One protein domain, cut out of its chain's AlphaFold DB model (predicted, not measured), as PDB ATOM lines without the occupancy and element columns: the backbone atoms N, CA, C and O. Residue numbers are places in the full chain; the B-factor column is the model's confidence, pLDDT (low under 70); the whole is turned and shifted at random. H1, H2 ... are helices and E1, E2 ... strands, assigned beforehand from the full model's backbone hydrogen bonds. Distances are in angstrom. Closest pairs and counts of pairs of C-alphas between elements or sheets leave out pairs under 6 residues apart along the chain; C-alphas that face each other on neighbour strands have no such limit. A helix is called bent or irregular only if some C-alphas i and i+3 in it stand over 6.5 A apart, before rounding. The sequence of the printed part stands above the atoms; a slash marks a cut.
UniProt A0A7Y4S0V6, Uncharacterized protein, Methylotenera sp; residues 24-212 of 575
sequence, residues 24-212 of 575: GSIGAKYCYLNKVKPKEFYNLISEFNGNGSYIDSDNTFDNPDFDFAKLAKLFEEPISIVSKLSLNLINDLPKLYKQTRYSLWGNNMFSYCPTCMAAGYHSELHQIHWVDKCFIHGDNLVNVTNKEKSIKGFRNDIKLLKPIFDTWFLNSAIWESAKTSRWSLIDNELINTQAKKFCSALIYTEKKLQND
ATOM      1  N   GLY A  24      -0.206 -45.165   4.362       84.44
ATOM      2  CA  GLY A  24      -1.517 -45.697   4.720       84.44
ATOM      3  C   GLY A  24      -2.134 -45.010   5.947       84.44
ATOM      4  O   GLY A  24      -3.322 -44.693   5.944       84.44
ATOM      5  N   SER A  25      -1.323 -44.729   6.972       88.75
ATOM      6  CA  SER A  25      -1.742 -44.020   8.191       88.75
ATOM      7  C   SER A  25      -2.080 -42.558   7.899       88.75
ATOM      8  O   SER A  25      -3.154 -42.079   8.263       88.75
ATOM      9  N   ILE A  26      -1.201 -41.870   7.160       90.44
ATOM     10  CA  ILE A  26      -1.404 -40.477   6.740       90.44
ATOM     11  C   ILE A  26      -2.667 -40.367   5.886       90.44
ATOM     12  O   ILE A  26      -3.514 -39.509   6.130       90.44
ATOM     13  N   GLY A  27      -2.828 -41.273   4.921       87.44
ATOM     14  CA  GLY A  27      -3.984 -41.319   4.039       87.44
ATOM     15  C   GLY A  27      -5.281 -41.588   4.786       87.44
ATOM     16  O   GLY A  27      -6.271 -40.904   4.535       87.44
ATOM     17  N   ALA A  28      -5.285 -42.518   5.746       84.12
ATOM     18  CA  ALA A  28      -6.446 -42.774   6.594       84.12
ATOM     19  C   ALA A  28      -6.849 -41.526   7.399       84.12
ATOM     20  O   ALA A  28      -8.021 -41.140   7.364       84.12
ATOM     21  N   LYS A  29      -5.889 -40.844   8.044       86.81
ATOM     22  CA  LYS A  29      -6.132 -39.574   8.752       86.81
ATOM     23  C   LYS A  29      -6.690 -38.505   7.819       86.81
ATOM     24  O   LYS A  29      -7.715 -37.900   8.119       86.81
ATOM     25  N   TYR A  30      -6.038 -38.292   6.677       87.00
ATOM     26  CA  TYR A  30      -6.422 -37.259   5.722       87.00
ATOM     27  C   TYR A  30      -7.830 -37.494   5.167       87.00
ATOM     28  O   TYR A  30      -8.649 -36.576   5.164       87.00
ATOM     29  N   CYS A  31      -8.129 -38.731   4.755       82.75
ATOM     30  CA  CYS A  31      -9.448 -39.122   4.261       82.75
ATOM     31  C   CYS A  31     -10.532 -38.912   5.318       82.75
ATOM     32  O   CYS A  31     -11.602 -38.381   5.020       82.75
ATOM     33  N   TYR A  32     -10.250 -39.291   6.564       80.50
ATOM     34  CA  TYR A  32     -11.185 -39.128   7.670       80.50
ATOM     35  C   TYR A  32     -11.476 -37.652   7.991       80.50
ATOM     36  O   TYR A  32     -12.645 -37.287   8.171       80.50
ATOM     37  N   LEU A  33     -10.431 -36.815   8.051       80.81
ATOM     38  CA  LEU A  33     -10.525 -35.393   8.402       80.81
ATOM     39  C   LEU A  33     -11.202 -34.572   7.301       80.81
ATOM     40  O   LEU A  33     -12.078 -33.769   7.598       80.81
ATOM     41  N   ASN A  34     -10.849 -34.813   6.040       80.31
ATOM     42  CA  ASN A  34     -11.339 -34.026   4.902       80.31
ATOM     43  C   ASN A  34     -12.573 -34.638   4.224       80.31
ATOM     44  O   ASN A  34     -13.061 -34.099   3.238       80.31
ATOM     45  N   LYS A  35     -13.074 -35.776   4.727       78.44
ATOM     46  CA  LYS A  35     -14.202 -36.533   4.149       78.44
ATOM     47  C   LYS A  35     -13.997 -36.922   2.678       78.44
ATOM     48  O   LYS A  35     -14.960 -37.071   1.931       78.44
ATOM     49  N   VAL A  36     -12.744 -37.166   2.301       82.50
ATOM     50  CA  VAL A  36     -12.348 -37.592   0.953       82.50
ATOM     51  C   VAL A  36     -12.145 -39.102   0.876       82.50
ATOM     52  O   VAL A  36     -11.942 -39.796   1.877       82.50
ATOM     53  N   LYS A  37     -12.198 -39.643  -0.338       80.06
ATOM     54  CA  LYS A  37     -11.938 -41.053  -0.623       80.06
ATOM     55  C   LYS A  37     -10.427 -41.314  -0.708       80.06
ATOM     56  O   LYS A  37      -9.685 -40.461  -1.190       80.06
ATOM     57  N   PRO A  38      -9.960 -42.540  -0.399       79.88
ATOM     58  CA  PRO A  38      -8.548 -42.921  -0.547       79.88
ATOM     59  C   PRO A  38      -7.936 -42.600  -1.917       79.88
ATOM     60  O   PRO A  38      -6.780 -42.203  -2.006       79.88
ATOM     61  N   LYS A  39      -8.725 -42.727  -2.993       80.38
ATOM     62  CA  LYS A  39      -8.301 -42.381  -4.358       80.38
ATOM     63  C   LYS A  39      -7.929 -40.900  -4.498       80.38
ATOM     64  O   LYS A  39      -6.971 -40.584  -5.190       80.38
ATOM     65  N   GLU A  40      -8.674 -40.009  -3.853       83.69
ATOM     66  CA  GLU A  40      -8.436 -38.563  -3.910       83.69
ATOM     67  C   GLU A  40      -7.152 -38.204  -3.158       83.69
ATOM     68  O   GLU A  40      -6.339 -37.447  -3.680       83.69
ATOM     69  N   PHE A  41      -6.905 -38.837  -2.005       86.38
ATOM     70  CA  PHE A  41      -5.632 -38.704  -1.293       86.38
ATOM     71  C   PHE A  41      -4.438 -39.168  -2.140       86.38
ATOM     72  O   PHE A  41      -3.448 -38.450  -2.235       86.38
ATOM     73  N   TYR A  42      -4.515 -40.325  -2.802       82.56
ATOM     74  CA  TYR A  42      -3.413 -40.772  -3.667       82.56
ATOM     75  C   TYR A  42      -3.186 -39.844  -4.861       82.56
ATOM     76  O   TYR A  42      -2.038 -39.551  -5.187       82.56
ATOM     77  N   ASN A  43      -4.255 -39.341  -5.487       83.88
ATOM     78  CA  ASN A  43      -4.131 -38.351  -6.555       83.88
ATOM     79  C   ASN A  43      -3.423 -37.086  -6.052       83.88
ATOM     80  O   ASN A  43      -2.503 -36.604  -6.707       83.88
ATOM     81  N   LEU A  44      -3.790 -36.595  -4.866       87.25
ATOM     82  CA  LEU A  44      -3.118 -35.470  -4.221       87.25
ATOM     83  C   LEU A  44      -1.630 -35.764  -4.000       87.25
ATOM     84  O   LEU A  44      -0.789 -34.981  -4.427       87.25
ATOM     85  N   ILE A  45      -1.298 -36.909  -3.394       87.75
ATOM     86  CA  ILE A  45       0.094 -37.309  -3.142       87.75
ATOM     87  C   ILE A  45       0.898 -37.469  -4.447       87.75
ATOM     88  O   ILE A  45       2.097 -37.200  -4.467       87.75
ATOM     89  N   SER A  46       0.256 -37.822  -5.565       84.62
ATOM     90  CA  SER A  46       0.941 -37.942  -6.860       84.62
ATOM     91  C   SER A  46       1.430 -36.599  -7.403       84.62
ATOM     92  O   SER A  46       2.421 -36.565  -8.127       84.62
ATOM     93  N   GLU A  47       0.811 -35.482  -6.994       86.31
ATOM     94  CA  GLU A  47       1.240 -34.130  -7.383       86.31
ATOM     95  C   GLU A  47       2.589 -33.713  -6.768       86.31
ATOM     96  O   GLU A  47       3.085 -32.616  -7.057       86.31
ATOM     97  N   PHE A  48       3.149 -34.534  -5.879       88.81
ATOM     98  CA  PHE A  48       4.446 -34.316  -5.242       88.81
ATOM     99  C   PHE A  48       5.560 -35.153  -5.880       88.81
ATOM    100  O   PHE A  48       6.719 -34.939  -5.543       88.81
ATOM    101  N   ASN A  49       5.243 -36.063  -6.810       84.00
ATOM    102  CA  ASN A  49       6.242 -36.833  -7.552       84.00
ATOM    103  C   ASN A  49       6.744 -36.047  -8.774       84.00
ATOM    104  O   ASN A  49       5.947 -35.593  -9.600       84.00
ATOM    105  N   GLY A  50       8.063 -35.961  -8.960       69.75
ATOM    106  CA  GLY A  50       8.640 -35.496 -10.222       69.75
ATOM    107  C   GLY A  50       8.302 -36.411 -11.411       69.75
ATOM    108  O   GLY A  50       8.183 -37.635 -11.291       69.75
ATOM    109  N   ASN A  51       8.131 -35.793 -12.586       64.25
ATOM    110  CA  ASN A  51       7.998 -36.432 -13.905       64.25
ATOM    111  C   ASN A  51       6.821 -37.408 -14.118       64.25
ATOM    112  O   ASN A  51       6.864 -38.220 -15.039       64.25
ATOM    113  N   GLY A  52       5.748 -37.329 -13.321       57.22
ATOM    114  CA  GLY A  52       4.544 -38.148 -13.546       57.22
ATOM    115  C   GLY A  52       4.759 -39.648 -13.314       57.22
ATOM    116  O   GLY A  52       4.000 -40.473 -13.824       57.22
ATOM    117  N   SER A  53       5.799 -40.003 -12.555       56.97
ATOM    118  CA  SER A  53       6.062 -41.377 -12.139       56.97
ATOM    119  C   SER A  53       4.886 -41.918 -11.313       56.97
ATOM    120  O   SER A  53       4.411 -41.284 -10.364       56.97
ATOM    121  N   TYR A  54       4.385 -43.091 -11.718       57.59
ATOM    122  CA  TYR A  54       3.293 -43.785 -11.036       57.59
ATOM    123  C   TYR A  54       3.666 -44.007  -9.567       57.59
ATOM    124  O   TYR A  54       4.796 -44.396  -9.269       57.59
ATOM    125  N   ILE A  55       2.722 -43.765  -8.653       57.81
ATOM    126  CA  ILE A  55       2.915 -44.075  -7.237       57.81
ATOM    127  C   ILE A  55       3.037 -45.595  -7.099       57.81
ATOM    128  O   ILE A  55       2.034 -46.307  -7.038       57.81
ATOM    129  N   ASP A  56       4.270 -46.088  -7.037       56.81
ATOM    130  CA  ASP A  56       4.536 -47.374  -6.413       56.81
ATOM    131  C   ASP A  56       4.382 -47.165  -4.901       56.81
ATOM    132  O   ASP A  56       5.140 -46.432  -4.253       56.81
ATOM    133  N   SER A  57       3.280 -47.682  -4.371       58.62
ATOM    134  CA  SER A  57       2.687 -47.271  -3.094       58.62
ATOM    135  C   SER A  57       3.554 -47.542  -1.873       58.62
ATOM    136  O   SER A  57       3.292 -46.975  -0.817       58.62
ATOM    137  N   ASP A  58       4.574 -48.384  -2.005       57.97
ATOM    138  CA  ASP A  58       5.417 -48.783  -0.879       57.97
ATOM    139  C   ASP A  58       6.624 -47.848  -0.704       57.97
ATOM    140  O   ASP A  58       7.210 -47.775   0.367       57.97
ATOM    141  N   ASN A  59       6.957 -47.060  -1.734       68.19
ATOM    142  CA  ASN A  59       8.157 -46.220  -1.770       68.19
ATOM    143  C   ASN A  59       7.849 -44.757  -2.101       68.19
ATOM    144  O   ASN A  59       8.722 -44.033  -2.574       68.19
ATOM    145  N   THR A  60       6.614 -44.297  -1.882       80.62
ATOM    146  CA  THR A  60       6.203 -42.945  -2.301       80.62
ATOM    147  C   THR A  60       7.113 -41.863  -1.718       80.62
ATOM    148  O   THR A  60       7.647 -41.047  -2.460       80.62
ATOM    149  N   PHE A  61       7.388 -41.919  -0.412       86.00
ATOM    150  CA  PHE A  61       8.319 -41.000   0.257       86.00
ATOM    151  C   PHE A  61       9.797 -41.377   0.059       86.00
ATOM    152  O   PHE A  61      10.699 -40.705   0.543       86.00
ATOM    153  N   ASP A  62      10.092 -42.475  -0.620       80.19
ATOM    154  CA  ASP A  62      11.459 -42.872  -0.945       80.19
ATOM    155  C   ASP A  62      11.861 -42.464  -2.368       80.19
ATOM    156  O   ASP A  62      13.037 -42.595  -2.722       80.19
ATOM    157  N   ASN A  63      10.922 -41.934  -3.160       82.06
ATOM    158  CA  ASN A  63      11.200 -41.361  -4.469       82.06
ATOM    159  C   ASN A  63      12.129 -40.134  -4.313       82.06
ATOM    160  O   ASN A  63      11.779 -39.204  -3.583       82.06
ATOM    161  N   PRO A  64      13.308 -40.112  -4.968       82.81
ATOM    162  CA  PRO A  64      14.235 -38.982  -4.884       82.81
ATOM    163  C   PRO A  64      13.636 -37.672  -5.407       82.81
ATOM    164  O   PRO A  64      14.050 -36.605  -4.961       82.81
ATOM    165  N   ASP A  65      12.645 -37.755  -6.296       86.62
ATOM    166  CA  ASP A  65      11.951 -36.603  -6.867       86.62
ATOM    167  C   ASP A  65      10.706 -36.194  -6.054       86.62
ATOM    168  O   ASP A  65       9.905 -35.386  -6.524       86.62
ATOM    169  N   PHE A  66      10.494 -36.772  -4.864       89.50
ATOM    170  CA  PHE A  66       9.366 -36.419  -4.004       89.50
ATOM    171  C   PHE A  66       9.575 -35.045  -3.347       89.50
ATOM    172  O   PHE A  66      10.515 -34.840  -2.574       89.50
ATOM    173  N   ASP A  67       8.668 -34.102  -3.597       92.56
ATOM    174  CA  ASP A  67       8.750 -32.739  -3.064       92.56
ATOM    175  C   ASP A  67       8.240 -32.649  -1.613       92.56
ATOM    176  O   ASP A  67       7.089 -32.294  -1.323       92.56
ATOM    177  N   PHE A  68       9.138 -32.939  -0.669       93.38
ATOM    178  CA  PHE A  68       8.867 -32.810   0.764       93.38
ATOM    179  C   PHE A  68       8.562 -31.379   1.207       93.38
ATOM    180  O   PHE A  68       7.824 -31.202   2.175       93.38
ATOM    181  N   ALA A  69       9.115 -30.359   0.543       94.19
ATOM    182  CA  ALA A  69       8.888 -28.964   0.916       94.19
ATOM    183  C   ALA A  69       7.443 -28.559   0.624       94.19
ATOM    184  O   ALA A  69       6.777 -27.945   1.462       94.19
ATOM    185  N   LYS A  70       6.926 -28.974  -0.533       93.00
ATOM    186  CA  LYS A  70       5.525 -28.771  -0.899       93.00
ATOM    187  C   LYS A  70       4.594 -29.580   0.006       93.00
ATOM    188  O   LYS A  70       3.569 -29.042   0.419       93.00
ATOM    189  N   LEU A  71       4.940 -30.825   0.364       92.38
ATOM    190  CA  LEU A  71       4.131 -31.627   1.298       92.38
ATOM    191  C   LEU A  71       4.098 -31.000   2.701       92.38
ATOM    192  O   LEU A  71       3.040 -30.914   3.320       92.38
ATOM    193  N   ALA A  72       5.245 -30.515   3.181       93.50
ATOM    194  CA  ALA A  72       5.358 -29.811   4.454       93.50
ATOM    195  C   ALA A  72       4.504 -28.545   4.480       93.50
ATOM    196  O   ALA A  72       3.795 -28.301   5.451       93.50
ATOM    197  N   LYS A  73       4.509 -27.783   3.379       92.88
ATOM    198  CA  LYS A  73       3.643 -26.616   3.215       92.88
ATOM    199  C   LYS A  73       2.159 -26.992   3.215       92.88
ATOM    200  O   LYS A  73       1.383 -26.289   3.846       92.88
ATOM    201  N   LEU A  74       1.769 -28.080   2.540       89.94
ATOM    202  CA  LEU A  74       0.373 -28.534   2.486       89.94
ATOM    203  C   LEU A  74      -0.174 -28.888   3.875       89.94
ATOM    204  O   LEU A  74      -1.309 -28.546   4.186       89.94
ATOM    205  N   PHE A  75       0.612 -29.595   4.687       89.69
ATOM    206  CA  PHE A  75       0.189 -30.028   6.022       89.69
ATOM    207  C   PHE A  75       0.552 -29.044   7.136       89.69
ATOM    208  O   PHE A  75       0.264 -29.322   8.299       89.69
ATOM    209  N   GLU A  76       1.186 -27.916   6.797       90.38
ATOM    210  CA  GLU A  76       1.734 -26.960   7.765       90.38
ATOM    211  C   GLU A  76       2.630 -27.645   8.822       90.38
ATOM    212  O   GLU A  76       2.649 -27.297  10.001       90.38
ATOM    213  N   GLU A  77       3.386 -28.657   8.392       91.69
ATOM    214  CA  GLU A  77       4.275 -29.445   9.245       91.69
ATOM    215  C   GLU A  77       5.732 -29.004   9.057       91.69
ATOM    216  O   GLU A  77       6.139 -28.638   7.949       91.69
ATOM    217  N   PRO A  78       6.584 -29.094  10.091       92.75
ATOM    218  CA  PRO A  78       8.005 -28.826   9.928       92.75
ATOM    219  C   PRO A  78       8.637 -29.768   8.895       92.75
ATOM    220  O   PRO A  78       8.488 -30.991   8.971       92.75
ATOM    221  N   ILE A  79       9.443 -29.220   7.978       93.88
ATOM    222  CA  ILE A  79      10.175 -30.022   6.979       93.88
ATOM    223  C   ILE A  79      11.072 -31.090   7.628       93.88
ATOM    224  O   ILE A  79      11.287 -32.167   7.070       93.88
ATOM    225  N   SER A  80      11.554 -30.830   8.846       89.88
ATOM    226  CA  SER A  80      12.338 -31.764   9.659       89.88
ATOM    227  C   SER A  80      11.557 -33.005  10.107       89.88
ATOM    228  O   SER A  80      12.175 -34.038  10.352       89.88
ATOM    229  N   ILE A  81      10.225 -32.930  10.190       90.25
ATOM    230  CA  ILE A  81       9.331 -34.062  10.468       90.25
ATOM    231  C   ILE A  81       8.938 -34.747   9.160       90.25
ATOM    232  O   ILE A  81       9.052 -35.964   9.037       90.25
ATOM    233  N   VAL A  82       8.541 -33.963   8.158       91.88
ATOM    234  CA  VAL A  82       8.022 -34.454   6.872       91.88
ATOM    235  C   VAL A  82       9.084 -35.229   6.090       91.88
ATOM    236  O   VAL A  82       8.812 -36.302   5.560       91.88
ATOM    237  N   SER A  83      10.336 -34.770   6.108       90.50
ATOM    238  CA  SER A  83      11.460 -35.515   5.521       90.50
ATOM    239  C   SER A  83      11.723 -36.868   6.206       90.50
ATOM    240  O   SER A  83      12.287 -37.768   5.593       90.50
ATOM    241  N   LYS A  84      11.282 -37.077   7.456       89.50
ATOM    242  CA  LYS A  84      11.420 -38.364   8.166       89.50
ATOM    243  C   LYS A  84      10.351 -39.389   7.798       89.50
ATOM    244  O   LYS A  84      10.367 -40.486   8.350       89.50
ATOM    245  N   LEU A  85       9.445 -39.066   6.878       88.69
ATOM    246  CA  LEU A  85       8.596 -40.066   6.231       88.69
ATOM    247  C   LEU A  85       9.396 -40.934   5.249       88.69
ATOM    248  O   LEU A  85       9.057 -42.092   5.034       88.69
ATOM    249  N   SER A  86      10.486 -40.392   4.695       86.88
ATOM    250  CA  SER A  86      11.422 -41.146   3.865       86.88
ATOM    251  C   SER A  86      12.276 -42.071   4.723       86.88
ATOM    252  O   SER A  86      13.045 -41.615   5.581       86.88
ATOM    253  N   LEU A  87      12.215 -43.373   4.460       75.69
ATOM    254  CA  LEU A  87      13.110 -44.325   5.110       75.69
ATOM    255  C   LEU A  87      14.526 -44.224   4.529       75.69
ATOM    256  O   LEU A  87      15.499 -44.446   5.245       75.69
ATOM    257  N   ASN A  88      14.684 -43.780   3.278       70.44
ATOM    258  CA  ASN A  88      15.995 -43.492   2.686       70.44
ATOM    259  C   ASN A  88      16.821 -42.482   3.494       70.44
ATOM    260  O   ASN A  88      18.050 -42.590   3.519       70.44
ATOM    261  N   LEU A  89      16.150 -41.550   4.178       62.41
ATOM    262  CA  LEU A  89      16.756 -40.515   5.021       62.41
ATOM    263  C   LEU A  89      17.055 -40.986   6.456       62.41
ATOM    264  O   LEU A  89      17.582 -40.224   7.278       62.41
ATOM    265  N   ILE A  90      16.774 -42.253   6.769       67.38
ATOM    266  CA  ILE A  90      17.435 -42.945   7.869       67.38
ATOM    267  C   ILE A  90      18.813 -43.357   7.344       67.38
ATOM    268  O   ILE A  90      18.988 -44.415   6.737       67.38
ATOM    269  N   ASN A  91      19.803 -42.489   7.579       55.38
ATOM    270  CA  ASN A  91      21.203 -42.669   7.163       55.38
ATOM    271  C   ASN A  91      21.802 -44.029   7.586       55.38
ATOM    272  O   ASN A  91      22.767 -44.495   6.987       55.38
ATOM    273  N   ASP A  92      21.166 -44.675   8.560       57.00
ATOM    274  CA  ASP A  92      21.576 -45.898   9.234       57.00
ATOM    275  C   ASP A  92      20.735 -47.135   8.852       57.00
ATOM    276  O   ASP A  92      20.768 -48.143   9.550       57.00
ATOM    277  N   LEU A  93      19.937 -47.117   7.779       63.69
ATOM    278  CA  LEU A  93      19.284 -48.360   7.347       63.69
ATOM    279  C   LEU A  93      20.274 -49.290   6.608       63.69
ATOM    280  O   LEU A  93      20.986 -48.822   5.710       63.69
ATOM    281  N   PRO A  94      20.302 -50.600   6.946       62.12
ATOM    282  CA  PRO A  94      21.129 -51.626   6.307       62.12
ATOM    283  C   PRO A  94      21.171 -51.561   4.776       62.12
ATOM    284  O   PRO A  94      20.148 -51.318   4.131       62.12
ATOM    285  N   LYS A  95      22.321 -51.871   4.159       60.06
ATOM    286  CA  LYS A  95      22.403 -51.990   2.686       60.06
ATOM    287  C   LYS A  95      21.500 -53.114   2.183       60.06
ATOM    288  O   LYS A  95      20.842 -52.933   1.163       60.06
ATOM    289  N   LEU A  96      21.410 -54.213   2.934       53.56
ATOM    290  CA  LEU A  96      20.493 -55.317   2.669       53.56
ATOM    291  C   LEU A  96      19.053 -54.817   2.619       53.56
ATOM    292  O   LEU A  96      18.368 -55.093   1.652       53.56
ATOM    293  N   TYR A  97      18.624 -54.006   3.592       57.66
ATOM    294  CA  TYR A  97      17.275 -53.435   3.616       57.66
ATOM    295  C   TYR A  97      16.982 -52.612   2.352       57.66
ATOM    296  O   TYR A  97      15.934 -52.777   1.731       57.66
ATOM    297  N   LYS A  98      17.944 -51.785   1.918       57.78
ATOM    298  CA  LYS A  98      17.824 -50.993   0.683       57.78
ATOM    299  C   LYS A  98      17.807 -51.865  -0.585       57.78
ATOM    300  O   LYS A  98      17.170 -51.485  -1.559       57.78
ATOM    301  N   GLN A  99      18.479 -53.019  -0.575       50.16
ATOM    302  CA  GLN A  99      18.607 -53.936  -1.719       50.16
ATOM    303  C   GLN A  99      17.485 -54.983  -1.812       50.16
ATOM    304  O   GLN A  99      17.108 -55.374  -2.911       50.16
ATOM    305  N   THR A 100      16.929 -55.433  -0.686       47.59
ATOM    306  CA  THR A 100      15.883 -56.471  -0.624       47.59
ATOM    307  C   THR A 100      14.475 -55.890  -0.517       47.59
ATOM    308  O   THR A 100      13.513 -56.639  -0.385       47.59
ATOM    309  N   ARG A 101      14.336 -54.562  -0.577       51.09
ATOM    310  CA  ARG A 101      13.091 -53.801  -0.378       51.09
ATOM    311  C   ARG A 101      11.871 -54.377  -1.116       51.09
ATOM    312  O   ARG A 101      10.790 -54.415  -0.548       51.09
ATOM    313  N   TYR A 102      12.067 -54.922  -2.317       42.91
ATOM    314  CA  TYR A 102      11.000 -55.490  -3.155       42.91
ATOM    315  C   TYR A 102      10.516 -56.897  -2.753       42.91
ATOM    316  O   TYR A 102       9.468 -57.325  -3.224       42.91
ATOM    317  N   SER A 103      11.244 -57.633  -1.900       43.09
ATOM    318  CA  SER A 103      10.849 -58.978  -1.439       43.09
ATOM    319  C   SER A 103      10.489 -59.050   0.046       43.09
ATOM    320  O   SER A 103      10.010 -60.088   0.505       43.09
ATOM    321  N   LEU A 104      10.726 -57.974   0.814       48.06
ATOM    322  CA  LEU A 104      10.470 -57.960   2.258       48.06
ATOM    323  C   LEU A 104       9.097 -57.394   2.646       48.06
ATOM    324  O   LEU A 104       8.680 -57.623   3.783       48.06
ATOM    325  N   TRP A 105       8.405 -56.679   1.760       53.41
ATOM    326  CA  TRP A 105       7.007 -56.327   1.980       53.41
ATOM    327  C   TRP A 105       6.140 -57.519   1.594       53.41
ATOM    328  O   TRP A 105       6.156 -57.996   0.462       53.41
ATOM    329  N   GLY A 106       5.411 -58.065   2.566       51.28
ATOM    330  CA  GLY A 106       4.420 -59.082   2.266       51.28
ATOM    331  C   GLY A 106       3.304 -58.421   1.472       51.28
ATOM    332  O   GLY A 106       2.443 -57.800   2.080       51.28
ATOM    333  N   ASN A 107       3.289 -58.570   0.145       56.41
ATOM    334  CA  ASN A 107       2.314 -57.914  -0.745       56.41
ATOM    335  C   ASN A 107       0.834 -58.140  -0.348       56.41
ATOM    336  O   ASN A 107      -0.046 -57.418  -0.808       56.41
ATOM    337  N   ASN A 108       0.559 -59.108   0.539       61.22
ATOM    338  CA  ASN A 108      -0.767 -59.429   1.069       61.22
ATOM    339  C   ASN A 108      -0.875 -59.382   2.609       61.22
ATOM    340  O   ASN A 108      -1.884 -59.842   3.150       61.22
ATOM    341  N   MET A 109       0.135 -58.888   3.332       70.56
ATOM    342  CA  MET A 109       0.172 -58.893   4.799       70.56
ATOM    343  C   MET A 109       0.387 -57.482   5.348       70.56
ATOM    344  O   MET A 109       1.357 -56.818   5.009       70.56
ATOM    345  N   PHE A 110      -0.521 -57.050   6.219       81.50
ATOM    346  CA  PHE A 110      -0.458 -55.781   6.931       81.50
ATOM    347  C   PHE A 110      -0.186 -56.039   8.415       81.50
ATOM    348  O   PHE A 110      -0.954 -56.746   9.067       81.50
ATOM    349  N   SER A 111       0.883 -55.459   8.952       86.94
ATOM    350  CA  SER A 111       1.317 -55.672  10.337       86.94
ATOM    351  C   SER A 111       1.186 -54.384  11.150       86.94
ATOM    352  O   SER A 111       1.671 -53.343  10.720       86.94
ATOM    353  N   TYR A 112       0.557 -54.422  12.327       89.88
ATOM    354  CA  TYR A 112       0.390 -53.228  13.164       89.88
ATOM    355  C   TYR A 112       0.535 -53.502  14.661       89.88
ATOM    356  O   TYR A 112       0.309 -54.608  15.143       89.88
ATOM    357  N   CYS A 113       0.881 -52.461  15.416       92.00
ATOM    358  CA  CYS A 113       0.860 -52.470  16.878       92.00
ATOM    359  C   CYS A 113      -0.485 -51.907  17.368       92.00
ATOM    360  O   CYS A 113      -0.805 -50.775  16.988       92.00
ATOM    361  N   PRO A 114      -1.259 -52.627  18.206       85.44
ATOM    362  CA  PRO A 114      -2.533 -52.128  18.734       85.44
ATOM    363  C   PRO A 114      -2.393 -50.787  19.461       85.44
ATOM    364  O   PRO A 114      -3.195 -49.888  19.233       85.44
ATOM    365  N   THR A 115      -1.332 -50.620  20.256       85.88
ATOM    366  CA  THR A 115      -1.050 -49.398  21.021       85.88
ATOM    367  C   THR A 115      -0.756 -48.201  20.111       85.88
ATOM    368  O   THR A 115      -1.341 -47.134  20.283       85.88
ATOM    369  N   CYS A 116       0.087 -48.375  19.082       88.06
ATOM    370  CA  CYS A 116       0.328 -47.332  18.074       88.06
ATOM    371  C   CYS A 116      -0.956 -46.965  17.330       88.06
ATOM    372  O   CYS A 116      -1.287 -45.791  17.186       88.06
ATOM    373  N   MET A 117      -1.684 -47.982  16.873       83.31
ATOM    374  CA  MET A 117      -2.909 -47.786  16.115       83.31
ATOM    375  C   MET A 117      -3.956 -47.041  16.945       83.31
ATOM    376  O   MET A 117      -4.653 -46.190  16.401       83.31
ATOM    377  N   ALA A 118      -4.082 -47.344  18.244       77.81
ATOM    378  CA  ALA A 118      -5.059 -46.708  19.133       77.81
ATOM    379  C   ALA A 118      -4.752 -45.218  19.329       77.81
ATOM    380  O   ALA A 118      -5.655 -44.402  19.490       77.81
ATOM    381  N   ALA A 119      -3.476 -44.855  19.227       77.00
ATOM    382  CA  ALA A 119      -3.013 -43.477  19.160       77.00
ATOM    383  C   ALA A 119      -3.177 -42.828  17.770       77.00
ATOM    384  O   ALA A 119      -2.714 -41.710  17.550       77.00
ATOM    385  N   GLY A 120      -3.809 -43.519  16.817       80.75
ATOM    386  CA  GLY A 120      -3.961 -43.059  15.443       80.75
ATOM    387  C   GLY A 120      -2.636 -43.009  14.688       80.75
ATOM    388  O   GLY A 120      -2.470 -42.149  13.836       80.75
ATOM    389  N   TYR A 121      -1.668 -43.868  15.005       88.50
ATOM    390  CA  TYR A 121      -0.365 -43.906  14.347       88.50
ATOM    391  C   TYR A 121      -0.051 -45.306  13.830       88.50
ATOM    392  O   TYR A 121      -0.206 -46.308  14.527       88.50
ATOM    393  N   HIS A 122       0.487 -45.380  12.620       90.69
ATOM    394  CA  HIS A 122       1.100 -46.596  12.127       90.69
ATOM    395  C   HIS A 122       2.443 -46.281  11.464       90.69
ATOM    396  O   HIS A 122       2.523 -45.487  10.531       90.69
ATOM    397  N   SER A 123       3.502 -46.924  11.960       90.19
ATOM    398  CA  SER A 123       4.864 -46.778  11.448       90.19
ATOM    399  C   SER A 123       5.089 -47.628  10.200       90.19
ATOM    400  O   SER A 123       4.765 -48.813  10.202       90.19
ATOM    401  N   GLU A 124       5.778 -47.085   9.199       86.06
ATOM    402  CA  GLU A 124       6.231 -47.834   8.015       86.06
ATOM    403  C   GLU A 124       7.120 -49.032   8.410       86.06
ATOM    404  O   GLU A 124       6.990 -50.128   7.875       86.06
ATOM    405  N   LEU A 125       7.947 -48.873   9.455       86.25
ATOM    406  CA  LEU A 125       8.784 -49.950  10.008       86.25
ATOM    407  C   LEU A 125       8.007 -51.185  10.511       86.25
ATOM    408  O   LEU A 125       8.606 -52.252  10.626       86.25
ATOM    409  N   HIS A 126       6.703 -51.085  10.800       86.94
ATOM    410  CA  HIS A 126       5.905 -52.265  11.160       86.94
ATOM    411  C   HIS A 126       5.677 -53.206   9.976       86.94
ATOM    412  O   HIS A 126       5.422 -54.382  10.192       86.94
ATOM    413  N   GLN A 127       5.794 -52.721   8.738       80.38
ATOM    414  CA  GLN A 127       5.541 -53.512   7.530       80.38
ATOM    415  C   GLN A 127       6.722 -54.418   7.140       80.38
ATOM    416  O   GLN A 127       6.658 -55.147   6.150       80.38
ATOM    417  N   ILE A 128       7.809 -54.399   7.914       78.00
ATOM    418  CA  ILE A 128       8.956 -55.283   7.718       78.00
ATOM    419  C   ILE A 128       8.578 -56.690   8.205       78.00
ATOM    420  O   ILE A 128       8.479 -56.922   9.405       78.00
ATOM    421  N   HIS A 129       8.408 -57.651   7.290       74.06
ATOM    422  CA  HIS A 129       7.786 -58.954   7.595       74.06
ATOM    423  C   HIS A 129       8.451 -59.796   8.699       74.06
ATOM    424  O   HIS A 129       7.816 -60.693   9.250       74.06
ATOM    425  N   TRP A 130       9.742 -59.588   8.967       71.38
ATOM    426  CA  TRP A 130      10.485 -60.329   9.991       71.38
ATOM    427  C   TRP A 130      10.529 -59.604  11.341       71.38
ATOM    428  O   TRP A 130      11.092 -60.139  12.295       71.38
ATOM    429  N   VAL A 131       9.946 -58.409  11.437       79.62
ATOM    430  CA  VAL A 131       9.729 -57.719  12.708       79.62
ATOM    431  C   VAL A 131       8.467 -58.291  13.343       79.62
ATOM    432  O   VAL A 131       7.385 -58.223  12.771       79.62
ATOM    433  N   ASP A 132       8.601 -58.863  14.534       85.00
ATOM    434  CA  ASP A 132       7.500 -59.452  15.300       85.00
ATOM    435  C   ASP A 132       7.013 -58.545  16.438       85.00
ATOM    436  O   ASP A 132       5.931 -58.766  16.980       85.00
ATOM    437  N   LYS A 133       7.788 -57.509  16.785       91.88
ATOM    438  CA  LYS A 133       7.503 -56.580  17.882       91.88
ATOM    439  C   LYS A 133       7.598 -55.120  17.468       91.88
ATOM    440  O   LYS A 133       8.468 -54.718  16.699       91.88
ATOM    441  N   CYS A 134       6.728 -54.302  18.043       93.50
ATOM    442  CA  CYS A 134       6.757 -52.855  17.915       93.50
ATOM    443  C   CYS A 134       8.049 -52.291  18.519       93.50
ATOM    444  O   CYS A 134       8.346 -52.526  19.687       93.50
ATOM    445  N   PHE A 135       8.788 -51.482  17.759       89.81
ATOM    446  CA  PHE A 135      10.014 -50.844  18.250       89.81
ATOM    447  C   PHE A 135       9.749 -49.717  19.264       89.81
ATOM    448  O   PHE A 135      10.667 -49.317  19.971       89.81
ATOM    449  N   ILE A 136       8.515 -49.208  19.341       90.75
ATOM    450  CA  ILE A 136       8.122 -48.148  20.281       90.75
ATOM    451  C   ILE A 136       7.690 -48.760  21.617       90.75
ATOM    452  O   ILE A 136       8.213 -48.379  22.661       90.75
ATOM    453  N   HIS A 137       6.763 -49.724  21.576       91.38
ATOM    454  CA  HIS A 137       6.102 -50.265  22.771       91.38
ATOM    455  C   HIS A 137       6.617 -51.646  23.206       91.38
ATOM    456  O   HIS A 137       6.370 -52.065  24.329       91.38
ATOM    457  N   GLY A 138       7.317 -52.382  22.336       88.94
ATOM    458  CA  GLY A 138       7.732 -53.769  22.593       88.94
ATOM    459  C   GLY A 138       6.616 -54.815  22.446       88.94
ATOM    460  O   GLY A 138       6.895 -56.010  22.557       88.94
ATOM    461  N   ASP A 139       5.384 -54.381  22.168       89.81
ATOM    462  CA  ASP A 139       4.218 -55.241  21.938       89.81
ATOM    463  C   ASP A 139       4.379 -56.104  20.684       89.81
ATOM    464  O   ASP A 139       4.967 -55.664  19.695       89.81
ATOM    465  N   ASN A 140       3.792 -57.302  20.682       92.00
ATOM    466  CA  ASN A 140       3.741 -58.135  19.480       92.00
ATOM    467  C   ASN A 140       2.917 -57.447  18.377       92.00
ATOM    468  O   ASN A 140       1.836 -56.910  18.638       92.00
ATOM    469  N   LEU A 141       3.408 -57.495  17.140       89.25
ATOM    470  CA  LEU A 141       2.677 -56.999  15.978       89.25
ATOM    471  C   LEU A 141       1.561 -57.975  15.590       89.25
ATOM    472  O   LEU A 141       1.747 -59.191  15.538       89.25
ATOM    473  N   VAL A 142       0.390 -57.420  15.291       89.62
ATOM    474  CA  VAL A 142      -0.762 -58.150  14.764       89.62
ATOM    475  C   VAL A 142      -0.662 -58.169  13.245       89.62
ATOM    476  O   VAL A 142      -0.607 -57.113  12.617       89.62
ATOM    477  N   ASN A 143      -0.664 -59.366  12.659       85.81
ATOM    478  CA  ASN A 143      -0.609 -59.567  11.214       85.81
ATOM    479  C   ASN A 143      -2.010 -59.830  10.662       85.81
ATOM    480  O   ASN A 143      -2.684 -60.772  11.077       85.81
ATOM    481  N   VAL A 144      -2.427 -59.024   9.694       79.75
ATOM    482  CA  VAL A 144      -3.690 -59.170   8.973       79.75
ATOM    483  C   VAL A 144      -3.368 -59.522   7.531       79.75
ATOM    484  O   VAL A 144      -2.727 -58.750   6.821       79.75
ATOM    485  N   THR A 145      -3.802 -60.698   7.087       71.75
ATOM    486  CA  THR A 145      -3.692 -61.101   5.686       71.75
ATOM    487  C   THR A 145      -4.941 -60.671   4.936       71.75
ATOM    488  O   THR A 145      -6.063 -60.948   5.367       71.75
ATOM    489  N   ASN A 146      -4.767 -59.978   3.813       60.25
ATOM    490  CA  ASN A 146      -5.912 -59.604   3.000       60.25
ATOM    491  C   ASN A 146      -6.303 -60.778   2.093       60.25
ATOM    492  O   ASN A 146      -5.502 -61.227   1.275       60.25
ATOM    493  N   LYS A 147      -7.520 -61.308   2.271       51.38
ATOM    494  CA  LYS A 147      -8.045 -62.435   1.481       51.38
ATOM    495  C   LYS A 147      -8.663 -61.997   0.148       51.38
ATOM    496  O   LYS A 147      -8.949 -62.852  -0.686       51.38
ATOM    497  N   GLU A 148      -8.892 -60.701  -0.066       47.44
ATOM    498  CA  GLU A 148      -9.584 -60.212  -1.260       47.44
ATOM    499  C   GLU A 148      -8.630 -59.942  -2.430       47.44
ATOM    500  O   GLU A 148      -7.580 -59.312  -2.277       47.44
ATOM    501  N   LYS A 149      -9.032 -60.412  -3.624       42.97
ATOM    502  CA  LYS A 149      -8.358 -60.149  -4.902       42.97
ATOM    503  C   LYS A 149      -8.161 -58.640  -5.059       42.97
ATOM    504  O   LYS A 149      -9.134 -57.888  -5.086       42.97
ATOM    505  N   SER A 150      -6.907 -58.207  -5.157       43.09
ATOM    506  CA  SER A 150      -6.553 -56.802  -5.332       43.09
ATOM    507  C   SER A 150      -7.284 -56.209  -6.541       43.09
ATOM    508  O   SER A 150      -7.221 -56.719  -7.662       43.09
ATOM    509  N   ILE A 151      -8.000 -55.106  -6.324       38.69
ATOM    510  CA  ILE A 151      -8.438 -54.257  -7.431       38.69
ATOM    511  C   ILE A 151      -7.157 -53.650  -8.010       38.69
ATOM    512  O   ILE A 151      -6.433 -52.964  -7.285       38.69
ATOM    513  N   LYS A 152      -6.858 -53.921  -9.289       42.12
ATOM    514  CA  LYS A 152      -5.679 -53.371  -9.980       42.12
ATOM    515  C   LYS A 152      -5.596 -51.857  -9.735       42.12
ATOM    516  O   LYS A 152      -6.539 -51.132 -10.045       42.12
ATOM    517  N   GLY A 153      -4.473 -51.409  -9.175       47.06
ATOM    518  CA  GLY A 153      -4.148 -49.992  -8.994       47.06
ATOM    519  C   GLY A 153      -4.412 -49.388  -7.609       47.06
ATOM    520  O   GLY A 153      -4.202 -48.192  -7.452       47.06
ATOM    521  N   PHE A 154      -4.834 -50.160  -6.598       48.09
ATOM    522  CA  PHE A 154      -5.030 -49.633  -5.236       48.09
ATOM    523  C   PHE A 154      -4.488 -50.573  -4.158       48.09
ATOM    524  O   PHE A 154      -4.826 -51.759  -4.156       48.09
ATOM    525  N   ARG A 155      -3.726 -50.041  -3.187       55.69
ATOM    526  CA  ARG A 155      -3.377 -50.807  -1.986       55.69
ATOM    527  C   ARG A 155      -4.593 -51.044  -1.096       55.69
ATOM    528  O   ARG A 155      -5.531 -50.250  -0.989       55.69
ATOM    529  N   ASN A 156      -4.516 -52.182  -0.429       55.66
ATOM    530  CA  ASN A 156      -5.474 -52.659   0.545       55.66
ATOM    531  C   ASN A 156      -5.274 -52.044   1.939       55.66
ATOM    532  O   ASN A 156      -6.153 -52.179   2.774       55.66
ATOM    533  N   ASP A 157      -4.161 -51.370   2.217       56.75
ATOM    534  CA  ASP A 157      -3.827 -50.869   3.555       56.75
ATOM    535  C   ASP A 157      -4.701 -49.694   3.989       56.75
ATOM    536  O   ASP A 157      -5.251 -49.766   5.074       56.75
ATOM    537  N   ILE A 158      -4.951 -48.681   3.152       57.44
ATOM    538  CA  ILE A 158      -5.924 -47.629   3.485       57.44
ATOM    539  C   ILE A 158      -7.325 -48.237   3.590       57.44
ATOM    540  O   ILE A 158      -8.097 -47.833   4.447       57.44
ATOM    541  N   LYS A 159      -7.663 -49.251   2.784       54.09
ATOM    542  CA  LYS A 159      -8.946 -49.971   2.901       54.09
ATOM    543  C   LYS A 159      -9.048 -50.856   4.147       54.09
ATOM    544  O   LYS A 159     -10.162 -51.147   4.554       54.09
ATOM    545  N   LEU A 160      -7.929 -51.288   4.729       57.97
ATOM    546  CA  LEU A 160      -7.862 -52.066   5.972       57.97
ATOM    547  C   LEU A 160      -7.825 -51.142   7.193       57.97
ATOM    548  O   LEU A 160      -8.504 -51.383   8.186       57.97
ATOM    549  N   LEU A 161      -7.059 -50.060   7.092       55.62
ATOM    550  CA  LEU A 161      -6.882 -49.046   8.117       55.62
ATOM    551  C   LEU A 161      -8.121 -48.182   8.246       55.62
ATOM    552  O   LEU A 161      -8.549 -47.927   9.359       55.62
ATOM    553  N   LYS A 162      -8.742 -47.773   7.138       63.16
ATOM    554  CA  LYS A 162      -9.912 -46.896   7.173       63.16
ATOM    555  C   LYS A 162     -11.056 -47.498   7.997       63.16
ATOM    556  O   LYS A 162     -11.511 -46.780   8.867       63.16
ATOM    557  N   PRO A 163     -11.490 -48.763   7.840       58.22
ATOM    558  CA  PRO A 163     -12.497 -49.357   8.717       58.22
ATOM    559  C   PRO A 163     -12.060 -49.417  10.180       58.22
ATOM    560  O   PRO A 163     -12.883 -49.175  11.051       58.22
ATOM    561  N   ILE A 164     -10.787 -49.702  10.475       57.75
ATOM    562  CA  ILE A 164     -10.272 -49.715  11.858       57.75
ATOM    563  C   ILE A 164     -10.336 -48.308  12.462       57.75
ATOM    564  O   ILE A 164     -10.835 -48.133  13.570       57.75
ATOM    565  N   PHE A 165      -9.900 -47.303  11.705       57.81
ATOM    566  CA  PHE A 165     -10.003 -45.899  12.070       57.81
ATOM    567  C   PHE A 165     -11.479 -45.488  12.200       57.81
ATOM    568  O   PHE A 165     -11.866 -44.964  13.230       57.81
ATOM    569  N   ASP A 166     -12.344 -45.793  11.240       61.72
ATOM    570  CA  ASP A 166     -13.776 -45.498  11.319       61.72
ATOM    571  C   ASP A 166     -14.388 -46.135  12.582       61.72
ATOM    572  O   ASP A 166     -15.052 -45.451  13.351       61.72
ATOM    573  N   THR A 167     -14.093 -47.406  12.877       57.19
ATOM    574  CA  THR A 167     -14.608 -48.116  14.065       57.19
ATOM    575  C   THR A 167     -14.138 -47.470  15.372       57.19
ATOM    576  O   THR A 167     -14.898 -47.393  16.334       57.19
ATOM    577  N   TRP A 168     -12.899 -46.979  15.418       49.81
ATOM    578  CA  TRP A 168     -12.329 -46.330  16.602       49.81
ATOM    579  C   TRP A 168     -12.623 -44.832  16.708       49.81
ATOM    580  O   TRP A 168     -12.590 -44.292  17.808       49.81
ATOM    581  N   PHE A 169     -12.955 -44.161  15.608       54.09
ATOM    582  CA  PHE A 169     -13.161 -42.710  15.551       54.09
ATOM    583  C   PHE A 169     -14.621 -42.308  15.264       54.09
ATOM    584  O   PHE A 169     -14.914 -41.118  15.192       54.09
ATOM    585  N   LEU A 170     -15.560 -43.264  15.182       47.03
ATOM    586  CA  LEU A 170     -17.014 -43.027  15.080       47.03
ATOM    587  C   LEU A 170     -17.602 -42.261  16.283       47.03
ATOM    588  O   LEU A 170     -18.633 -41.608  16.147       47.03
ATOM    589  N   ASN A 171     -16.949 -42.308  17.448       46.47
ATOM    590  CA  ASN A 171     -17.331 -41.525  18.623       46.47
ATOM    591  C   ASN A 171     -16.527 -40.216  18.645       46.47
ATOM    592  O   ASN A 171     -15.340 -40.214  18.972       46.47
ATOM    593  N   SER A 172     -17.172 -39.089  18.340       45.91
ATOM    594  CA  SER A 172     -16.578 -37.737  18.373       45.91
ATOM    595  C   SER A 172     -15.870 -37.400  19.700       45.91
ATOM    596  O   SER A 172     -14.924 -36.612  19.713       45.91
ATOM    597  N   ALA A 173     -16.251 -38.063  20.799       44.12
ATOM    598  CA  ALA A 173     -15.607 -37.977  22.111       44.12
ATOM    599  C   ALA A 173     -14.132 -38.436  22.128       44.12
ATOM    600  O   ALA A 173     -13.344 -37.931  22.926       44.12
ATOM    601  N   ILE A 174     -13.730 -39.349  21.236       43.59
ATOM    602  CA  ILE A 174     -12.345 -39.845  21.153       43.59
ATOM    603  C   ILE A 174     -11.428 -38.810  20.490       43.59
ATOM    604  O   ILE A 174     -10.239 -38.777  20.776       43.59
ATOM    605  N   TRP A 175     -11.963 -37.896  19.671       42.94
ATOM    606  CA  TRP A 175     -11.196 -36.746  19.185       42.94
ATOM    607  C   TRP A 175     -11.185 -35.578  20.164       42.94
ATOM    608  O   TRP A 175     -10.212 -34.845  20.171       42.94
ATOM    609  N   GLU A 176     -12.184 -35.405  21.027       44.34
ATOM    610  CA  GLU A 176     -12.054 -34.492  22.175       44.34
ATOM    611  C   GLU A 176     -10.948 -34.981  23.125       44.34
ATOM    612  O   GLU A 176     -10.087 -34.198  23.523       44.34
ATOM    613  N   SER A 177     -10.860 -36.293  23.375       41.22
ATOM    614  CA  SER A 177      -9.757 -36.865  24.152       41.22
ATOM    615  C   SER A 177      -8.432 -36.944  23.377       41.22
ATOM    616  O   SER A 177      -7.387 -36.738  23.986       41.22
ATOM    617  N   ALA A 178      -8.417 -37.130  22.050       40.72
ATOM    618  CA  ALA A 178      -7.199 -37.073  21.226       40.72
ATOM    619  C   ALA A 178      -6.727 -35.639  20.922       40.72
ATOM    620  O   ALA A 178      -5.533 -35.395  20.786       40.72
ATOM    621  N   LYS A 179      -7.631 -34.651  20.928       42.47
ATOM    622  CA  LYS A 179      -7.286 -33.223  21.030       42.47
ATOM    623  C   LYS A 179      -6.526 -32.954  22.332       42.47
ATOM    624  O   LYS A 179      -5.677 -32.063  22.343       42.47
ATOM    625  N   THR A 180      -6.816 -33.714  23.396       42.62
ATOM    626  CA  THR A 180      -6.087 -33.668  24.674       42.62
ATOM    627  C   THR A 180      -4.929 -34.668  24.782       42.62
ATOM    628  O   THR A 180      -4.059 -34.474  25.632       42.62
ATOM    629  N   SER A 181      -4.860 -35.703  23.930       41.66
ATOM    630  CA  SER A 181      -3.794 -36.709  23.948       41.66
ATOM    631  C   SER A 181      -2.580 -36.150  23.209       41.66
ATOM    632  O   SER A 181      -2.418 -36.184  21.990       41.66
ATOM    633  N   ARG A 182      -1.740 -35.503  24.013       47.38
ATOM    634  CA  ARG A 182      -0.494 -34.864  23.611       47.38
ATOM    635  C   ARG A 182       0.477 -35.921  23.098       47.38
ATOM    636  O   ARG A 182       1.293 -36.408  23.864       47.38
ATOM    637  N   TRP A 183       0.436 -36.209  21.803       53.16
ATOM    638  CA  TRP A 183       1.674 -36.544  21.111       53.16
ATOM    639  C   TRP A 183       2.411 -35.227  20.898       53.16
ATOM    640  O   TRP A 183       2.142 -34.464  19.972       53.16
ATOM    641  N   SER A 184       3.233 -34.905  21.877       60.50
ATOM    642  CA  SER A 184       4.092 -33.739  21.937       60.50
ATOM    643  C   SER A 184       5.350 -33.944  21.088       60.50
ATOM    644  O   SER A 184       5.618 -35.029  20.568       60.50
ATOM    645  N   LEU A 185       6.177 -32.903  20.977       61.38
ATOM    646  CA  LEU A 185       7.534 -33.036  20.433       61.38
ATOM    647  C   LEU A 185       8.327 -34.162  21.124       61.38
ATOM    648  O   LEU A 185       9.103 -34.842  20.457       61.38
ATOM    649  N   ILE A 186       8.058 -34.416  22.411       65.56
ATOM    650  CA  ILE A 186       8.675 -35.491  23.204       65.56
ATOM    651  C   ILE A 186       8.378 -36.862  22.586       65.56
ATOM    652  O   ILE A 186       9.245 -37.732  22.560       65.56
ATOM    653  N   ASP A 187       7.191 -37.058  22.018       78.19
ATOM    654  CA  ASP A 187       6.825 -38.334  21.411       78.19
ATOM    655  C   ASP A 187       7.520 -38.542  20.064       78.19
ATOM    656  O   ASP A 187       7.986 -39.643  19.777       78.19
ATOM    657  N   ASN A 188       7.693 -37.485  19.263       83.38
ATOM    658  CA  ASN A 188       8.534 -37.557  18.064       83.38
ATOM    659  C   ASN A 188      10.002 -37.838  18.429       83.38
ATOM    660  O   ASN A 188      10.656 -38.636  17.759       83.38
ATOM    661  N   GLU A 189      10.529 -37.248  19.503       85.44
ATOM    662  CA  GLU A 189      11.875 -37.557  20.000       85.44
ATOM    663  C   GLU A 189      12.003 -39.009  20.478       85.44
ATOM    664  O   GLU A 189      12.997 -39.677  20.165       85.44
ATOM    665  N   LEU A 190      10.990 -39.526  21.178       86.81
ATOM    666  CA  LEU A 190      10.928 -40.917  21.616       86.81
ATOM    667  C   LEU A 190      10.884 -41.871  20.420       86.81
ATOM    668  O   LEU A 190      11.725 -42.768  20.339       86.81
ATOM    669  N   ILE A 191       9.965 -41.656  19.468       87.12
ATOM    670  CA  ILE A 191       9.869 -42.452  18.235       87.12
ATOM    671  C   ILE A 191      11.218 -42.429  17.505       87.12
ATOM    672  O   ILE A 191      11.709 -43.479  17.092       87.12
ATOM    673  N   ASN A 192      11.862 -41.263  17.396       87.75
ATOM    674  CA  ASN A 192      13.135 -41.105  16.689       87.75
ATOM    675  C   ASN A 192      14.237 -41.906  17.377       87.75
ATOM    676  O   ASN A 192      14.999 -42.630  16.738       87.75
ATOM    677  N   THR A 193      14.303 -41.799  18.702       89.62
ATOM    678  CA  THR A 193      15.279 -42.508  19.527       89.62
ATOM    679  C   THR A 193      15.100 -44.018  19.412       89.62
ATOM    680  O   THR A 193      16.080 -44.738  19.209       89.62
ATOM    681  N   GLN A 194      13.864 -44.512  19.496       89.88
ATOM    682  CA  GLN A 194      13.581 -45.941  19.386       89.88
ATOM    683  C   GLN A 194      13.825 -46.472  17.972       89.88
ATOM    684  O   GLN A 194      14.451 -47.519  17.814       89.88
ATOM    685  N   ALA A 195      13.432 -45.729  16.936       86.06
ATOM    686  CA  ALA A 195      13.704 -46.097  15.550       86.06
ATOM    687  C   ALA A 195      15.212 -46.156  15.268       86.06
ATOM    688  O   ALA A 195      15.680 -47.095  14.628       86.06
ATOM    689  N   LYS A 196      16.003 -45.211  15.796       86.06
ATOM    690  CA  LYS A 196      17.471 -45.239  15.692       86.06
ATOM    691  C   LYS A 196      18.083 -46.441  16.402       86.06
ATOM    692  O   LYS A 196      18.977 -47.074  15.841       86.06
ATOM    693  N   LYS A 197      17.613 -46.781  17.609       86.50
ATOM    694  CA  LYS A 197      18.049 -47.991  18.333       86.50
ATOM    695  C   LYS A 197      17.733 -49.250  17.535       86.50
ATOM    696  O   LYS A 197      18.610 -50.091  17.356       86.50
ATOM    697  N   PHE A 198      16.512 -49.336  17.018       83.94
ATOM    698  CA  PHE A 198      16.075 -50.420  16.152       83.94
ATOM    699  C   PHE A 198      16.975 -50.530  14.914       83.94
ATOM    700  O   PHE A 198      17.606 -51.564  14.720       83.94
ATOM    701  N   CYS A 199      17.161 -49.448  14.152       80.19
ATOM    702  CA  CYS A 199      18.030 -49.434  12.969       80.19
ATOM    703  C   CYS A 199      19.485 -49.785  13.305       80.19
ATOM    704  O   CYS A 199      20.114 -50.548  12.581       80.19
ATOM    705  N   SER A 200      20.010 -49.312  14.437       80.81
ATOM    706  CA  SER A 200      21.360 -49.659  14.898       80.81
ATOM    707  C   SER A 200      21.496 -51.153  15.199       80.81
ATOM    708  O   SER A 200      22.496 -51.765  14.823       80.81
ATOM    709  N   ALA A 201      20.485 -51.765  15.826       77.56
ATOM    710  CA  ALA A 201      20.438 -53.210  16.041       77.56
ATOM    711  C   ALA A 201      20.366 -53.979  14.713       77.56
ATOM    712  O   ALA A 201      21.016 -55.018  14.569       77.56
ATOM    713  N   LEU A 202      19.648 -53.446  13.718       71.81
ATOM    714  CA  LEU A 202      19.631 -54.009  12.369       71.81
ATOM    715  C   LEU A 202      20.986 -53.912  11.680       71.81
ATOM    716  O   LEU A 202      21.448 -54.917  11.156       71.81
ATOM    717  N   ILE A 203      21.652 -52.755  11.713       72.75
ATOM    718  CA  ILE A 203      23.001 -52.596  11.152       72.75
ATOM    719  C   ILE A 203      23.973 -53.532  11.847       72.75
ATOM    720  O   ILE A 203      24.796 -54.154  11.190       72.75
ATOM    721  N   TYR A 204      23.922 -53.619  13.175       75.31
ATOM    722  CA  TYR A 204      24.787 -54.520  13.925       75.31
ATOM    723  C   TYR A 204      24.565 -55.970  13.487       75.31
ATOM    724  O   TYR A 204      25.528 -56.694  13.238       75.31
ATOM    725  N   THR A 205      23.303 -56.369  13.331       65.12
ATOM    726  CA  THR A 205      22.928 -57.704  12.861       65.12
ATOM    727  C   THR A 205      23.392 -57.930  11.423       65.12
ATOM    728  O   THR A 205      24.010 -58.949  11.149       65.12
ATOM    729  N   GLU A 206      23.196 -56.967  10.521       65.06
ATOM    730  CA  GLU A 206      23.680 -57.017   9.139       65.06
ATOM    731  C   GLU A 206      25.208 -57.097   9.081       65.06
ATOM    732  O   GLU A 206      25.742 -57.966   8.407       65.06
ATOM    733  N   LYS A 207      25.932 -56.244   9.810       66.94
ATOM    734  CA  LYS A 207      27.400 -56.272   9.891       66.94
ATOM    735  C   LYS A 207      27.894 -57.594  10.455       66.94
ATOM    736  O   LYS A 207      28.877 -58.124   9.958       66.94
ATOM    737  N   LYS A 208      27.213 -58.147  11.462       64.69
ATOM    738  CA  LYS A 208      27.513 -59.480  11.991       64.69
ATOM    739  C   LYS A 208      27.297 -60.551  10.921       64.69
ATOM    740  O   LYS A 208      28.185 -61.364  10.721       64.69
ATOM    741  N   LEU A 209      26.195 -60.482  10.172       53.88
ATOM    742  CA  LEU A 209      25.904 -61.378   9.046       53.88
ATOM    743  C   LEU A 209      26.869 -61.203   7.857       53.88
ATOM    744  O   LEU A 209      27.140 -62.174   7.162       53.88
ATOM    745  N   GLN A 210      27.387 -59.997   7.609       56.47
ATOM    746  CA  GLN A 210      28.367 -59.703   6.554       56.47
ATOM    747  C   GLN A 210      29.791 -60.118   6.951       56.47
ATOM    748  O   GLN A 210      30.551 -60.583   6.105       56.47
ATOM    749  N   ASN A 211      30.159 -59.932   8.222       53.50
ATOM    750  CA  ASN A 211      31.450 -60.347   8.775       53.50
ATOM    751  C   ASN A 211      31.507 -61.863   8.997       53.50
ATOM    752  O   ASN A 211      32.575 -62.458   8.874       53.50
ATOM    753  N   ASP A 212      30.360 -62.497   9.243       46.16
ATOM    754  CA  ASP A 212      30.170 -63.930   9.059       46.16
ATOM    755  C   ASP A 212      30.089 -64.225   7.543       46.16
ATOM    756  O   ASP A 212      29.049 -64.612   7.009       46.16
TER     757      ASP A 212
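Overview. This is residues 24 to 212 of the 575 residues of an uncharacterized protein of Methylotenera sp (UniProt A0A7Y4S0V6). Short, mostly crossed helices gather with long unnamed stretches round a core near H7, with a small two-strand ribbon, E1 and E2, on one side and the long helix H10 running along another. H1, H2 and H8 form one cluster, H3 and H4 form a separate pair, and residues 170 to 177, of which 172 to 177 belong to H9, stick out. The printed part has 189 residues with ten named helices and two named strands, in the order H1 H2 H3 H4 H5 E1 H6 H7 E2 H8 H9 H10; the sheet, E1 - E2, is antiparallel and the class is mostly helix. The whole is compact, with a radius of gyration of the C-alphas of 16.9 A and spans of 54 by 39 by 38 A.

Along the chain. Find strand E1 at residues 109 to 112 and E2 at 142 to 145. Before E1 come H1, residues 24 to 34, beginning at C-alpha 24 (-1.517, -45.697, 4.720) and 15.3 A long; H2, 38 to 46; H3, 68 to 75; H4, 79 to 85; and H5, 95 to 104, irregular, with C-alphas 99 and 102 7.9 A apart. Between the strands are H6, 114 to 118, and H7, 124 to 127. Then follow H8, 157 to 169, 17.3 A; H9, 172 to 180; and H10, 185 to 211, 38.1 A, ending at C-alpha 211 (31.450, -60.347, 8.775).

Arrangement. Start at E1 and E2, antiparallel at 158 degrees: N 110 and O 144 are 2.8 A apart, within hydrogen-bond range. The closest C-alphas of E1 and H7, Ser 111 and Gln 127, are 5.5 A apart; those of E1 and H8, Phe 110 and Asp 157, 6.8 A. H8 touches H1 at Ile 158 and Gly 24, 5.0 A between C-alphas, at a steep tilt of 52 degrees, the same way. H1 touches H2 at Gly 27 and Phe 41, 6.2 A, only just about perpendicular at 71 degrees. Close but not clearly touching, by their closest C-alphas, are H2 and H8, Pro 38 to Ile 158, 6.7 A; H6 and H8, Ala 118 to Trp 168, 7.7 A; H8 and H9, Phe 169 to Trp 175, 7.3 A; and H5 and H10, Leu 96 to Glu 206, 7.4 A. H3 touches H4 at Ala 72 and Ile 79, 5.4 A, about perpendicular at 80 degrees. Every O i to N i+4 pair is within hydrogen-bond range in H1, H2, H3, H6, H9 and H10; H5 has 4 of 6, H8 7 of 9, H4 1 of 3 with 3 of 4 O i to N i+3 pairs, and H7 is too short for such a pair.

Size, cuts and confidence. The C-alphas farthest apart, of Ser 172 and Asp 212, are 54.4 A apart. The printed part has no cut. The links H2 to H3, H7 to E2 and E2 to H8 are long. Mean pLDDT of the printed part is 72.2; residues 50 to 59, 89 to 108, 146 to 186 and 205 to 212 are under 70.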